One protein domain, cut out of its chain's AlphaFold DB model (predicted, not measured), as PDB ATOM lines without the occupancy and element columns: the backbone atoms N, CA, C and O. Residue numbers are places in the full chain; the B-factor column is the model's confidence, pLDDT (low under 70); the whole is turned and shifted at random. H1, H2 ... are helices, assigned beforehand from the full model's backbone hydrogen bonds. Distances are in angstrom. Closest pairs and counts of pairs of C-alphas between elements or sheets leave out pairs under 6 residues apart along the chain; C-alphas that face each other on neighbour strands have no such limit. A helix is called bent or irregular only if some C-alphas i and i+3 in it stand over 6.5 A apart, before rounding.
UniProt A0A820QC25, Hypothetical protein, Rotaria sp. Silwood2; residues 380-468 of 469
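AT A GLANCE: This is residues 380 to 468 of the 469 residues of the protein "Hypothetical protein" of Rotaria sp. Silwood2 (UniProt A0A820QC25). A small helical body is built round the helix arm H2a, and a fourth helix, H4, sticks out from it at the end of a long link. The long helix H2 bends back on itself as a V of two arms, H2a and H2b; H1 makes a corner with H2a near the first residues of both, and the short H3 lies near H2a. The printed part has 89 residues, with four named helices in the order H1, H2, H3, H4 and no named strand, and its class is all helix. It is only just loose, close to compact, with a radius of gyration of the C-alphas of 14.9 A, and its outline is elongated, spanning 47 by 27 by 24 A.

IN THESE COORDINATES: Find C-alpha 380 at (502.763, 238.713, 738.848); from there H1 runs through residues 380 to 392, 17.9 A from first to last C-alpha. Next look at residues 404 to 428, assigned as one helix, H2, by its hydrogen bonds, but bent: C-alphas 416 and 419 are 9.3 A apart. Its arm H2a covers residues 404 to 416, 18.1 A long, beginning at C-alpha 404 (503.399, 227.468, 744.231), and its arm H2b covers residues 419 to 428, 14.4 A long. H3 follows at residues 436 to 444, 11.9 A long. H4, residues 457 to 466, is 14.3 A long and ends at C-alpha 466 (530.812, 223.877, 736.785).

HOW THE PARTS SIT: Start at H1, which touches H2a with residues 381 to 385 alone; the closest C-alphas, those of Phe 385 and Ile 406, are 6.6 A apart. Their lines are about perpendicular, at 83 degrees. Move on to residues 410 to 414, with which alone H2a touches H2b; the closest C-alphas, those of Tyr 414 and Tyr 422, are 5.5 A apart. These arms run opposite ways at a steep tilt of 51 degrees. H2b and H3 are close but not clearly touching, with the C-alphas of Glu 423 and Leu 436 closest at 8.0 A. H2a and H3 are near each other, with 9 pairs of C-alphas within 10 A. H1 is apart from H2b and H3, and H4 is apart from H1, H2a, H2b and H3. In H1, H2a, H2b, H3 and H4 every O i to N i+4 pair is within hydrogen-bond range.

THE WHOLE: Look from Thr 394 to Asn 468 for the two C-alphas farthest apart, 48.0 A. The printed part has no cut. The links H1 to H2, with 11 residues, and H3 to H4, with 12, are long. Residues 444 to 449 and 456 to 468 stand free; the body without them has 70 residues and spans 35 by 25 by 21 A. The mean pLDDT of the printed part is 73.4, and 25 residues are under 70, among them residues 443 to 461.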
ATOM      1  N   GLY A 380     503.419 240.020 738.731       70.12
ATOM      2  CA  GLY A 380     502.763 238.713 738.848       70.12
ATOM      3  C   GLY A 380     502.928 238.130 740.248       70.12
ATOM      4  O   GLY A 380     501.941 237.840 740.914       70.12
ATOM      5  N   PHE A 381     504.167 238.090 740.748       78.88
ATOM      6  CA  PHE A 381     504.439 237.663 742.123       78.88
ATOM      7  C   PHE A 381     503.768 238.573 743.157       78.88
ATOM      8  O   PHE A 381     503.109 238.078 744.060       78.88
ATOM      9  N   LEU A 382     503.917 239.897 743.025       78.19
ATOM     10  CA  LEU A 382     503.339 240.861 743.970       78.19
ATOM     11  C   LEU A 382     501.812 240.770 744.015       78.19
ATOM     12  O   LEU A 382     501.228 240.809 745.093       78.19
ATOM     13  N   LYS A 383     501.171 240.610 742.857       81.12
ATOM     14  CA  LYS A 383     499.730 240.413 742.749       81.12
ATOM     15  C   LYS A 383     499.310 239.088 743.380       81.12
ATOM     16  O   LYS A 383     498.458 239.107 744.258       81.12
ATOM     17  N   ASP A 384     499.958 237.978 743.026       80.00
ATOM     18  CA  ASP A 384     499.693 236.667 743.634       80.00
ATOM     19  C   ASP A 384     499.878 236.702 745.157       80.00
ATOM     20  O   ASP A 384     499.094 236.105 745.896       80.00
ATOM     21  N   PHE A 385     500.900 237.416 745.633       82.56
ATOM     22  CA  PHE A 385     501.223 237.581 747.047       82.56
ATOM     23  C   PHE A 385     500.143 238.377 747.786       82.56
ATOM     24  O   PHE A 385     499.677 237.943 748.842       82.56
ATOM     25  N   ILE A 386     499.693 239.498 747.215       83.25
ATOM     26  CA  ILE A 386     498.608 240.322 747.768       83.25
ATOM     27  C   ILE A 386     497.278 239.559 747.743       83.25
ATOM     28  O   ILE A 386     496.576 239.525 748.756       83.25
ATOM     29  N   ASP A 387     496.947 238.897 746.634       82.62
ATOM     30  CA  ASP A 387     495.709 238.126 746.472       82.62
ATOM     31  C   ASP A 387     495.668 236.942 747.452       82.62
ATOM     32  O   ASP A 387     494.649 236.683 748.103       82.62
ATOM     33  N   THR A 388     496.801 236.255 747.631       80.81
ATOM     34  CA  THR A 388     496.947 235.160 748.596       80.81
ATOM     35  C   THR A 388     496.831 235.653 750.031       80.81
ATOM     36  O   THR A 388     496.070 235.069 750.806       80.81
ATOM     37  N   SER A 389     497.528 236.740 750.381       82.12
ATOM     38  CA  SER A 389     497.436 237.348 751.711       82.12
ATOM     39  C   SER A 389     495.990 237.723 752.024       82.12
ATOM     40  O   SER A 389     495.430 237.248 753.012       82.12
ATOM     41  N   THR A 390     495.331 238.436 751.111       83.75
ATOM     42  CA  THR A 390     493.938 238.876 751.255       83.75
ATOM     43  C   THR A 390     492.965 237.698 751.389       83.75
ATOM     44  O   THR A 390     492.095 237.699 752.260       83.75
ATOM     45  N   SER A 391     493.137 236.640 750.588       82.19
ATOM     46  CA  SER A 391     492.313 235.421 750.648       82.19
ATOM     47  C   SER A 391     492.505 234.621 751.940       82.19
ATOM     48  O   SER A 391     491.608 233.885 752.364       82.19
ATOM     49  N   ASN A 392     493.676 234.720 752.567       82.50
ATOM     50  CA  ASN A 392     494.018 233.975 753.775       82.50
ATOM     51  C   ASN A 392     493.695 234.737 755.066       82.50
ATOM     52  O   ASN A 392     493.480 234.085 756.083       82.50
ATOM     53  N   LEU A 393     493.551 236.070 755.034       81.62
ATOM     54  CA  LEU A 393     493.134 236.873 756.197       81.62
ATOM     55  C   LEU A 393     491.792 236.431 756.805       81.62
ATOM     56  O   LEU A 393     491.551 236.632 757.991       81.62
ATOM     57  N   THR A 394     490.920 235.813 756.006       75.69
ATOM     58  CA  THR A 394     489.607 235.309 756.449       75.69
ATOM     59  C   THR A 394     489.642 233.866 756.966       75.69
ATOM     60  O   THR A 394     488.615 233.337 757.391       75.69
ATOM     61  N   LYS A 395     490.805 233.204 756.928       74.94
ATOM     62  CA  LYS A 395     490.976 231.786 757.268       74.94
ATOM     63  C   LYS A 395     491.832 231.633 758.522       74.94
ATOM     64  O   LYS A 395     492.659 232.476 758.845       74.94
ATOM     65  N   SER A 396     491.667 230.510 759.218       72.12
ATOM     66  CA  SER A 396     492.621 230.117 760.261       72.12
ATOM     67  C   SER A 396     493.978 229.776 759.630       72.12
ATOM     68  O   SER A 396     494.025 229.211 758.535       72.12
ATOM     69  N   SER A 397     495.075 230.090 760.329       63.12
ATOM     70  CA  SER A 397     496.460 229.930 759.844       63.12
ATOM     71  C   SER A 397     496.820 228.502 759.425       63.12
ATOM     72  O   SER A 397     497.703 228.308 758.593       63.12
ATOM     73  N   ASN A 398     496.094 227.505 759.936       65.44
ATOM     74  CA  ASN A 398     496.232 226.096 759.557       65.44
ATOM     75  C   ASN A 398     495.648 225.761 758.170       65.44
ATOM     76  O   ASN A 398     495.859 224.659 757.675       65.44
ATOM     77  N   TYR A 399     494.907 226.683 757.547       68.44
ATOM     78  CA  TYR A 399     494.211 226.488 756.267       68.44
ATOM     79  C   TYR A 399     494.625 227.503 755.199       68.44
ATOM     80  O   TYR A 399     493.907 227.698 754.210       68.44
ATOM     81  N   PHE A 400     495.764 228.170 755.386       78.69
ATOM     82  CA  PHE A 400     496.299 229.070 754.374       78.69
ATOM     83  C   PHE A 400     496.587 228.296 753.092       78.69
ATOM     84  O   PHE A 400     497.238 227.251 753.095       78.69
ATOM     85  N   ARG A 401     496.061 228.809 751.980       74.81
ATOM     86  CA  ARG A 401     496.363 228.286 750.650       74.81
ATOM     87  C   ARG A 401     497.347 229.242 750.010       74.81
ATOM     88  O   ARG A 401     496.985 230.384 749.759       74.81
ATOM     89  N   CYS A 402     498.561 228.769 749.765       77.00
ATOM     90  CA  CYS A 402     499.590 229.525 749.062       77.00
ATOM     91  C   CYS A 402     499.739 228.982 747.640       77.00
ATOM     92  O   CYS A 402     499.693 227.764 747.442       77.00
ATOM     93  N   SER A 403     499.916 229.874 746.663       79.06
ATOM     94  CA  SER A 403     500.319 229.482 745.310       79.06
ATOM     95  C   SER A 403     501.721 228.869 745.331       79.06
ATOM     96  O   SER A 403     502.497 229.101 746.264       79.06
ATOM     97  N   ASP A 404     502.071 228.088 744.309       77.38
ATOM     98  CA  ASP A 404     503.399 227.468 744.231       77.38
ATOM     99  C   ASP A 404     504.522 228.518 744.143       77.38
ATOM    100  O   ASP A 404     505.600 228.328 744.703       77.38
ATOM    101  N   THR A 405     504.232 229.691 743.577       79.62
ATOM    102  CA  THR A 405     505.132 230.851 743.570       79.62
ATOM    103  C   THR A 405     505.453 231.342 744.986       79.62
ATOM    104  O   THR A 405     506.614 231.566 745.325       79.62
ATOM    105  N   ILE A 406     504.440 231.463 745.850       83.25
ATOM    106  CA  ILE A 406     504.610 231.916 747.243       83.25
ATOM    107  C   ILE A 406     505.266 230.834 748.090       83.25
ATOM    108  O   ILE A 406     506.074 231.139 748.959       83.25
ATOM    109  N   LYS A 407     504.962 229.566 747.819       82.69
ATOM    110  CA  LYS A 407     505.633 228.415 748.427       82.69
ATOM    111  C   LYS A 407     507.137 228.401 748.127       82.69
ATOM    112  O   LYS A 407     507.931 228.207 749.044       82.69
ATOM    113  N   ASN A 408     507.531 228.661 746.882       80.62
ATOM    114  CA  ASN A 408     508.941 228.753 746.490       80.62
ATOM    115  C   ASN A 408     509.632 229.959 747.138       80.62
ATOM    116  O   ASN A 408     510.743 229.832 747.647       80.62
ATOM    117  N   PHE A 409     508.955 231.109 747.193       85.81
ATOM    118  CA  PHE A 409     509.448 232.276 747.923       85.81
ATOM    119  C   PHE A 409     509.618 231.994 749.421       85.81
ATOM    120  O   PHE A 409     510.654 232.314 749.989       85.81
ATOM    121  N   ALA A 410     508.638 231.345 750.053       84.19
ATOM    122  CA  ALA A 410     508.675 230.950 751.457       84.19
ATOM    123  C   ALA A 410     509.868 230.026 751.757       84.19
ATOM    124  O   ALA A 410     510.536 230.192 752.774       84.19
ATOM    125  N   LEU A 411     510.157 229.088 750.849       81.50
ATOM    126  CA  LEU A 411     511.305 228.191 750.943       81.50
ATOM    127  C   LEU A 411     512.632 228.955 750.836       81.50
ATOM    128  O   LEU A 411     513.487 228.802 751.702       81.50
ATOM    129  N   LEU A 412     512.784 229.814 749.822       80.31
ATOM    130  CA  LEU A 412     513.982 230.643 749.650       80.31
ATOM    131  C   LEU A 412     514.201 231.581 750.835       80.31
ATOM    132  O   LEU A 412     515.322 231.728 751.305       80.31
ATOM    133  N   LEU A 413     513.128 232.185 751.342       82.62
ATOM    134  CA  LEU A 413     513.184 233.074 752.490       82.62
ATOM    135  C   LEU A 413     513.659 232.343 753.748       82.62
ATOM    136  O   LEU A 413     514.458 232.888 754.500       82.62
ATOM    137  N   TYR A 414     513.195 231.110 753.957       79.50
ATOM    138  CA  TYR A 414     513.631 230.283 755.078       79.50
ATOM    139  C   TYR A 414     515.080 229.803 754.919       79.50
ATOM    140  O   TYR A 414     515.827 229.818 755.889       79.50
ATOM    141  N   ILE A 415     515.495 229.419 753.707       72.12
ATOM    142  CA  ILE A 415     516.865 228.958 753.427       72.12
ATOM    143  C   ILE A 415     517.874 230.106 753.554       72.12
ATOM    144  O   ILE A 415     518.919 229.938 754.170       72.12
ATOM    145  N   LEU A 416     517.575 231.269 752.972       70.06
ATOM    146  CA  LEU A 416     518.498 232.408 752.924       70.06
ATOM    147  C   LEU A 416     518.444 233.265 754.190       70.06
ATOM    148  O   LEU A 416     519.467 233.762 754.647       70.06
ATOM    149  N   GLY A 417     517.243 233.480 754.727       68.75
ATOM    150  CA  GLY A 417     517.011 234.354 755.874       68.75
ATOM    151  C   GLY A 417     516.952 233.627 757.217       68.75
ATOM    152  O   GLY A 417     516.963 234.286 758.257       68.75
ATOM    153  N   GLY A 418     516.866 232.296 757.221       74.00
ATOM    154  CA  GLY A 418     516.676 231.498 758.431       74.00
ATOM    155  C   GLY A 418     515.278 231.632 759.044       74.00
ATOM    156  O   GLY A 418     514.428 232.428 758.618       74.00
ATOM    157  N   LYS A 419     515.035 230.855 760.103       79.69
ATOM    158  CA  LYS A 419     513.736 230.772 760.780       79.69
ATOM    159  C   LYS A 419     513.250 232.120 761.321       79.69
ATOM    160  O   LYS A 419     512.072 232.442 761.183       79.69
ATOM    161  N   LEU A 420     514.143 232.918 761.911       75.75
ATOM    162  CA  LEU A 420     513.776 234.205 762.515       75.75
ATOM    163  C   LEU A 420     513.271 235.211 761.474       75.75
ATOM    164  O   LEU A 420     512.295 235.913 761.727       75.75
ATOM    165  N   THR A 421     513.887 235.256 760.291       78.31
ATOM    166  CA  THR A 421     513.455 236.143 759.199       78.31
ATOM    167  C   THR A 421     512.110 235.700 758.629       78.31
ATOM    168  O   THR A 421     511.247 236.532 758.344       78.31
ATOM    169  N   TYR A 422     511.900 234.386 758.523       83.50
ATOM    170  CA  TYR A 422     510.619 233.820 758.111       83.50
ATOM    171  C   TYR A 422     509.489 234.198 759.080       83.50
ATOM    172  O   TYR A 422     508.459 234.728 758.660       83.50
ATOM    173  N   GLU A 423     509.693 233.972 760.382       81.75
ATOM    174  CA  GLU A 423     508.719 234.308 761.427       81.75
ATOM    175  C   GLU A 423     508.480 235.822 761.506       81.75
ATOM    176  O   GLU A 423     507.336 236.257 761.636       81.75
ATOM    177  N   PHE A 424     509.526 236.638 761.344       82.56
ATOM    178  CA  PHE A 424     509.406 238.095 761.308       82.56
ATOM    179  C   PHE A 424     508.487 238.567 760.176       82.56
ATOM    180  O   PHE A 424     507.580 239.367 760.407       82.56
ATOM    181  N   ILE A 425     508.674 238.056 758.957       82.00
ATOM    182  CA  ILE A 425     507.836 238.436 757.812       82.00
ATOM    183  C   ILE A 425     506.411 237.908 757.983       82.00
ATOM    184  O   ILE A 425     505.456 238.643 757.741       82.00
ATOM    185  N   GLN A 426     506.251 236.681 758.476       85.00
ATOM    186  CA  GLN A 426     504.938 236.109 758.765       85.00
ATOM    187  C   GLN A 426     504.139 236.931 759.791       85.00
ATOM    188  O   GLN A 426     502.932 237.103 759.623       85.00
ATOM    189  N   LEU A 427     504.790 237.430 760.846       82.00
ATOM    190  CA  LEU A 427     504.138 238.224 761.891       82.00
ATOM    191  C   LEU A 427     503.734 239.616 761.399       82.00
ATOM    192  O   LEU A 427     502.667 240.107 761.763       82.00
ATOM    193  N   ASN A 428     504.571 240.246 760.571       81.62
ATOM    194  CA  ASN A 428     504.320 241.597 760.067       81.62
ATOM    195  C   ASN A 428     503.387 241.627 758.845       81.62
ATOM    196  O   ASN A 428     502.799 242.668 758.556       81.62
ATOM    197  N   LEU A 429     503.216 240.501 758.145       83.19
ATOM    198  CA  LEU A 429     502.342 240.373 756.976       83.19
ATOM    199  C   LEU A 429     501.374 239.186 757.147       83.19
ATOM    200  O   LEU A 429     501.594 238.112 756.576       83.19
ATOM    201  N   PRO A 430     500.281 239.340 757.916       78.25
ATOM    202  CA  PRO A 430     499.346 238.249 758.173       78.25
ATOM    203  C   PRO A 430     498.696 237.726 756.881       78.25
ATOM    204  O   PRO A 430     498.398 238.468 755.947       78.25
ATOM    205  N   GLY A 431     498.496 236.408 756.810       77.50
ATOM    206  CA  GLY A 431     497.929 235.737 755.631       77.50
ATOM    207  C   GLY A 431     498.923 235.469 754.493       77.50
ATOM    208  O   GLY A 431     498.597 234.696 753.592       77.50
ATOM    209  N   SER A 432     500.118 236.070 754.524       81.25
ATOM    210  CA  SER A 432     501.082 236.003 753.415       81.25
ATOM    211  C   SER A 432     501.895 234.704 753.363       81.25
ATOM    212  O   SER A 432     502.142 234.181 752.278       81.25
ATOM    213  N   LEU A 433     502.279 234.154 754.521       84.56
ATOM    214  CA  LEU A 433     503.076 232.930 754.651       84.56
ATOM    215  C   LEU A 433     502.388 231.918 755.580       84.56
ATOM    216  O   LEU A 433     501.747 232.295 756.566       84.56
ATOM    217  N   SER A 434     502.545 230.623 755.288       82.25
ATOM    218  CA  SER A 434     502.027 229.513 756.103       82.25
ATOM    219  C   SER A 434     502.729 229.419 757.456       82.25
ATOM    220  O   SER A 434     503.907 229.740 757.568       82.25
ATOM    221  N   ASN A 435     502.041 228.960 758.505       81.94
ATOM    222  CA  ASN A 435     502.693 228.740 759.804       81.94
ATOM    223  C   ASN A 435     503.804 227.681 759.712       81.94
ATOM    224  O   ASN A 435     503.790 226.830 758.822       81.94
ATOM    225  N   LEU A 436     504.757 227.727 760.648       80.62
ATOM    226  CA  LEU A 436     505.950 226.879 760.607       80.62
ATOM    227  C   LEU A 436     505.616 225.376 760.576       80.62
ATOM    228  O   LEU A 436     506.306 224.597 759.930       80.62
ATOM    229  N   THR A 437     504.520 224.961 761.217       78.75
ATOM    230  CA  THR A 437     504.039 223.574 761.179       78.75
ATOM    231  C   THR A 437     503.611 223.161 759.768       78.75
ATOM    232  O   THR A 437     504.032 222.114 759.281       78.75
ATOM    233  N   MET A 438     502.817 223.988 759.083       75.94
ATOM    234  CA  MET A 438     502.406 223.756 757.693       75.94
ATOM    235  C   MET A 438     503.569 223.868 756.713       75.94
ATOM    236  O   MET A 438     503.651 223.088 755.766       75.94
ATOM    237  N   PHE A 439     504.486 224.797 756.956       80.38
ATOM    238  CA  PHE A 439     505.702 224.957 756.172       80.38
ATOM    239  C   PHE A 439     506.624 223.732 756.289       80.38
ATOM    240  O   PHE A 439     507.063 223.199 755.275       80.38
ATOM    241  N   ASN A 440     506.819 223.192 757.494       75.94
ATOM    242  CA  ASN A 440     507.597 221.967 757.706       75.94
ATOM    243  C   ASN A 440     506.945 220.738 757.059       75.94
ATOM    244  O   ASN A 440     507.646 219.891 756.512       75.94
ATOM    245  N   ILE A 441     505.610 220.651 757.064       75.75
ATOM    246  CA  ILE A 441     504.877 219.604 756.333       75.75
ATOM    247  C   ILE A 441     505.108 219.748 754.822       75.75
ATOM    248  O   ILE A 441     505.366 218.758 754.137       75.75
ATOM    249  N   MET A 442     505.084 220.978 754.305       71.31
ATOM    250  CA  MET A 442     505.374 221.268 752.903       71.31
ATOM    251  C   MET A 442     506.811 220.881 752.520       71.31
ATOM    252  O   MET A 442     507.000 220.238 751.491       71.31
ATOM    253  N   ILE A 443     507.797 221.201 753.364       68.56
ATOM    254  CA  ILE A 443     509.195 220.784 753.193       68.56
ATOM    255  C   ILE A 443     509.328 219.264 753.231       68.56
ATOM    256  O   ILE A 443     510.003 218.701 752.382       68.56
ATOM    257  N   SER A 444     508.672 218.585 754.174       66.69
ATOM    258  CA  SER A 444     508.794 217.129 754.325       66.69
ATOM    259  C   SER A 444     508.272 216.334 753.122       66.69
ATOM    260  O   SER A 444     508.675 215.191 752.923       66.69
ATOM    261  N   ASN A 445     507.395 216.945 752.315       65.56
ATOM    262  CA  ASN A 445     506.879 216.373 751.071       65.56
ATOM    263  C   ASN A 445     507.813 216.606 749.871       65.56
ATOM    264  O   ASN A 445     507.662 215.951 748.840       65.56
ATOM    265  N   LEU A 446     508.767 217.534 749.983       63.88
ATOM    266  CA  LEU A 446     509.882 217.660 749.053       63.88
ATOM    267  C   LEU A 446     510.916 216.612 749.491       63.88
ATOM    268  O   LEU A 446     511.265 216.548 750.665       63.88
ATOM    269  N   ASN A 447     511.389 215.751 748.586       53.03
ATOM    270  CA  ASN A 447     512.288 214.609 748.871       53.03
ATOM    271  C   ASN A 447     513.708 215.003 749.364       53.03
ATOM    272  O   ASN A 447     514.685 214.289 749.146       53.03
ATOM    273  N   SER A 448     513.845 216.145 750.028       55.94
ATOM    274  CA  SER A 448     515.090 216.797 750.395       55.94
ATOM    275  C   SER A 448     514.998 217.192 751.868       55.94
ATOM    276  O   SER A 448     514.185 218.033 752.249       55.94
ATOM    277  N   LYS A 449     515.812 216.573 752.731       52.69
ATOM    278  CA  LYS A 449     515.968 217.036 754.117       52.69
ATOM    279  C   LYS A 449     516.746 218.349 754.090       52.69
ATOM    280  O   LYS A 449     517.964 218.322 753.969       52.69
ATOM    281  N   PHE A 450     516.045 219.473 754.179       54.34
ATOM    282  CA  PHE A 450     516.673 220.778 754.362       54.34
ATOM    283  C   PHE A 450     516.910 221.002 755.862       54.34
ATOM    284  O   PHE A 450     515.950 221.086 756.632       54.34
ATOM    285  N   SER A 451     518.173 221.038 756.288       52.84
ATOM    286  CA  SER A 451     518.572 221.587 757.587       52.84
ATOM    287  C   SER A 451     518.782 223.098 757.459       52.84
ATOM    288  O   SER A 451     519.156 223.600 756.401       52.84
ATOM    289  N   GLU A 452     518.489 223.834 758.531       48.81
ATOM    290  CA  GLU A 452     518.902 225.232 758.671       48.81
ATOM    291  C   GLU A 452     520.427 225.218 758.835       48.81
ATOM    292  O   GLU A 452     520.927 224.888 759.908       48.81
ATOM    293  N   GLU A 453     521.166 225.452 757.752       48.59
ATOM    294  CA  GLU A 453     522.626 225.409 757.764       48.59
ATOM    295  C   GLU A 453     523.243 226.667 757.160       48.59
ATOM    296  O   GLU A 453     522.720 227.272 756.223       48.59
ATOM    297  N   GLU A 454     524.367 227.046 757.766       49.84
ATOM    298  CA  GLU A 454     525.259 228.128 757.373       49.84
ATOM    299  C   GLU A 454     525.564 228.056 755.874       49.84
ATOM    300  O   GLU A 454     525.886 226.996 755.335       49.84
ATOM    301  N   PHE A 455     525.455 229.196 755.197       51.69
ATOM    302  CA  PHE A 455     525.629 229.299 753.754       51.69
ATOM    303  C   PHE A 455     527.036 228.821 753.347       51.69
ATOM    304  O   PHE A 455     528.031 229.504 753.591       51.69
ATOM    305  N   GLN A 456     527.138 227.634 752.741       55.12
ATOM    306  CA  GLN A 456     528.420 227.047 752.336       55.12
ATOM    307  C   GLN A 456     528.865 227.612 750.983       55.12
ATOM    308  O   GLN A 456     528.680 226.990 749.935       55.12
ATOM    309  N   PHE A 457     529.456 228.809 751.023       56.28
ATOM    310  CA  PHE A 457     529.959 229.541 749.854       56.28
ATOM    311  C   PHE A 457     530.842 228.689 748.932       56.28
ATOM    312  O   PHE A 457     530.731 228.799 747.713       56.28
ATOM    313  N   ASP A 458     531.634 227.775 749.491       60.38
ATOM    314  CA  ASP A 458     532.540 226.912 748.725       60.38
ATOM    315  C   ASP A 458     531.805 225.966 747.760       60.38
ATOM    316  O   ASP A 458     532.296 225.671 746.671       60.38
ATOM    317  N   GLN A 459     530.606 225.495 748.126       61.41
ATOM    318  CA  GLN A 459     529.809 224.628 747.252       61.41
ATOM    319  C   GLN A 459     529.105 225.422 746.149       61.41
ATOM    320  O   GLN A 459     528.988 224.936 745.025       61.41
ATOM    321  N   LEU A 460     528.669 226.648 746.457       59.47
ATOM    322  CA  LEU A 460     528.080 227.553 745.472       59.47
ATOM    323  C   LEU A 460     529.122 227.978 744.434       59.47
ATOM    324  O   LEU A 460     528.834 227.932 743.243       59.47
ATOM    325  N   GLN A 461     530.335 228.312 744.878       63.62
ATOM    326  CA  GLN A 461     531.449 228.646 743.995       63.62
ATOM    327  C   GLN A 461     531.742 227.491 743.033       63.62
ATOM    328  O   GLN A 461     531.772 227.685 741.826       63.62
ATOM    329  N   LYS A 462     531.825 226.263 743.555       72.75
ATOM    330  CA  LYS A 462     532.064 225.067 742.742       72.75
ATOM    331  C   LYS A 462     530.955 224.802 741.715       72.75
ATOM    332  O   LYS A 462     531.233 224.359 740.609       72.75
ATOM    333  N   HIS A 463     529.702 225.087 742.068       64.94
ATOM    334  CA  HIS A 463     528.570 224.952 741.151       64.94
ATOM    335  C   HIS A 463     528.569 226.018 740.044       64.94
ATOM    336  O   HIS A 463     528.204 225.716 738.911       64.94
ATOM    337  N   LEU A 464     528.977 227.250 740.362       70.00
ATOM    338  CA  LEU A 464     529.137 228.325 739.379       70.00
ATOM    339  C   LEU A 464     530.299 228.030 738.421       70.00
ATOM    340  O   LEU A 464     530.132 228.161 737.209       70.00
ATOM    341  N   ASP A 465     531.405 227.507 738.952       75.50
ATOM    342  CA  ASP A 465     532.554 227.063 738.159       75.50
ATOM    343  C   ASP A 465     532.158 225.927 737.187       75.50
ATOM    344  O   ASP A 465     532.523 225.959 736.012       75.50
ATOM    345  N   ASP A 466     531.343 224.961 737.633       75.50
ATOM    346  CA  ASP A 466     530.812 223.877 736.785       75.50
ATOM    347  C   ASP A 466     529.838 224.384 735.695       75.50
ATOM    348  O   ASP A 466     529.655 223.731 734.663       75.50
ATOM    349  N   LEU A 467     529.212 225.547 735.905       71.25
ATOM    350  CA  LEU A 467     528.304 226.194 734.954       71.25
ATOM    351  C   LEU A 467     529.010 227.159 733.987       71.25
ATOM    352  O   LEU A 467     528.346 227.684 733.090       71.25
ATOM    353  N   ASN A 468     530.333 227.349 734.104       53.94
ATOM    354  CA  ASN A 468     531.108 228.313 733.309       53.94
ATOM    355  C   ASN A 468     530.528 229.748 733.363       53.94
ATOM    356  O   ASN A 468     530.550 230.464 732.356       53.94
TER     357      ASN A 468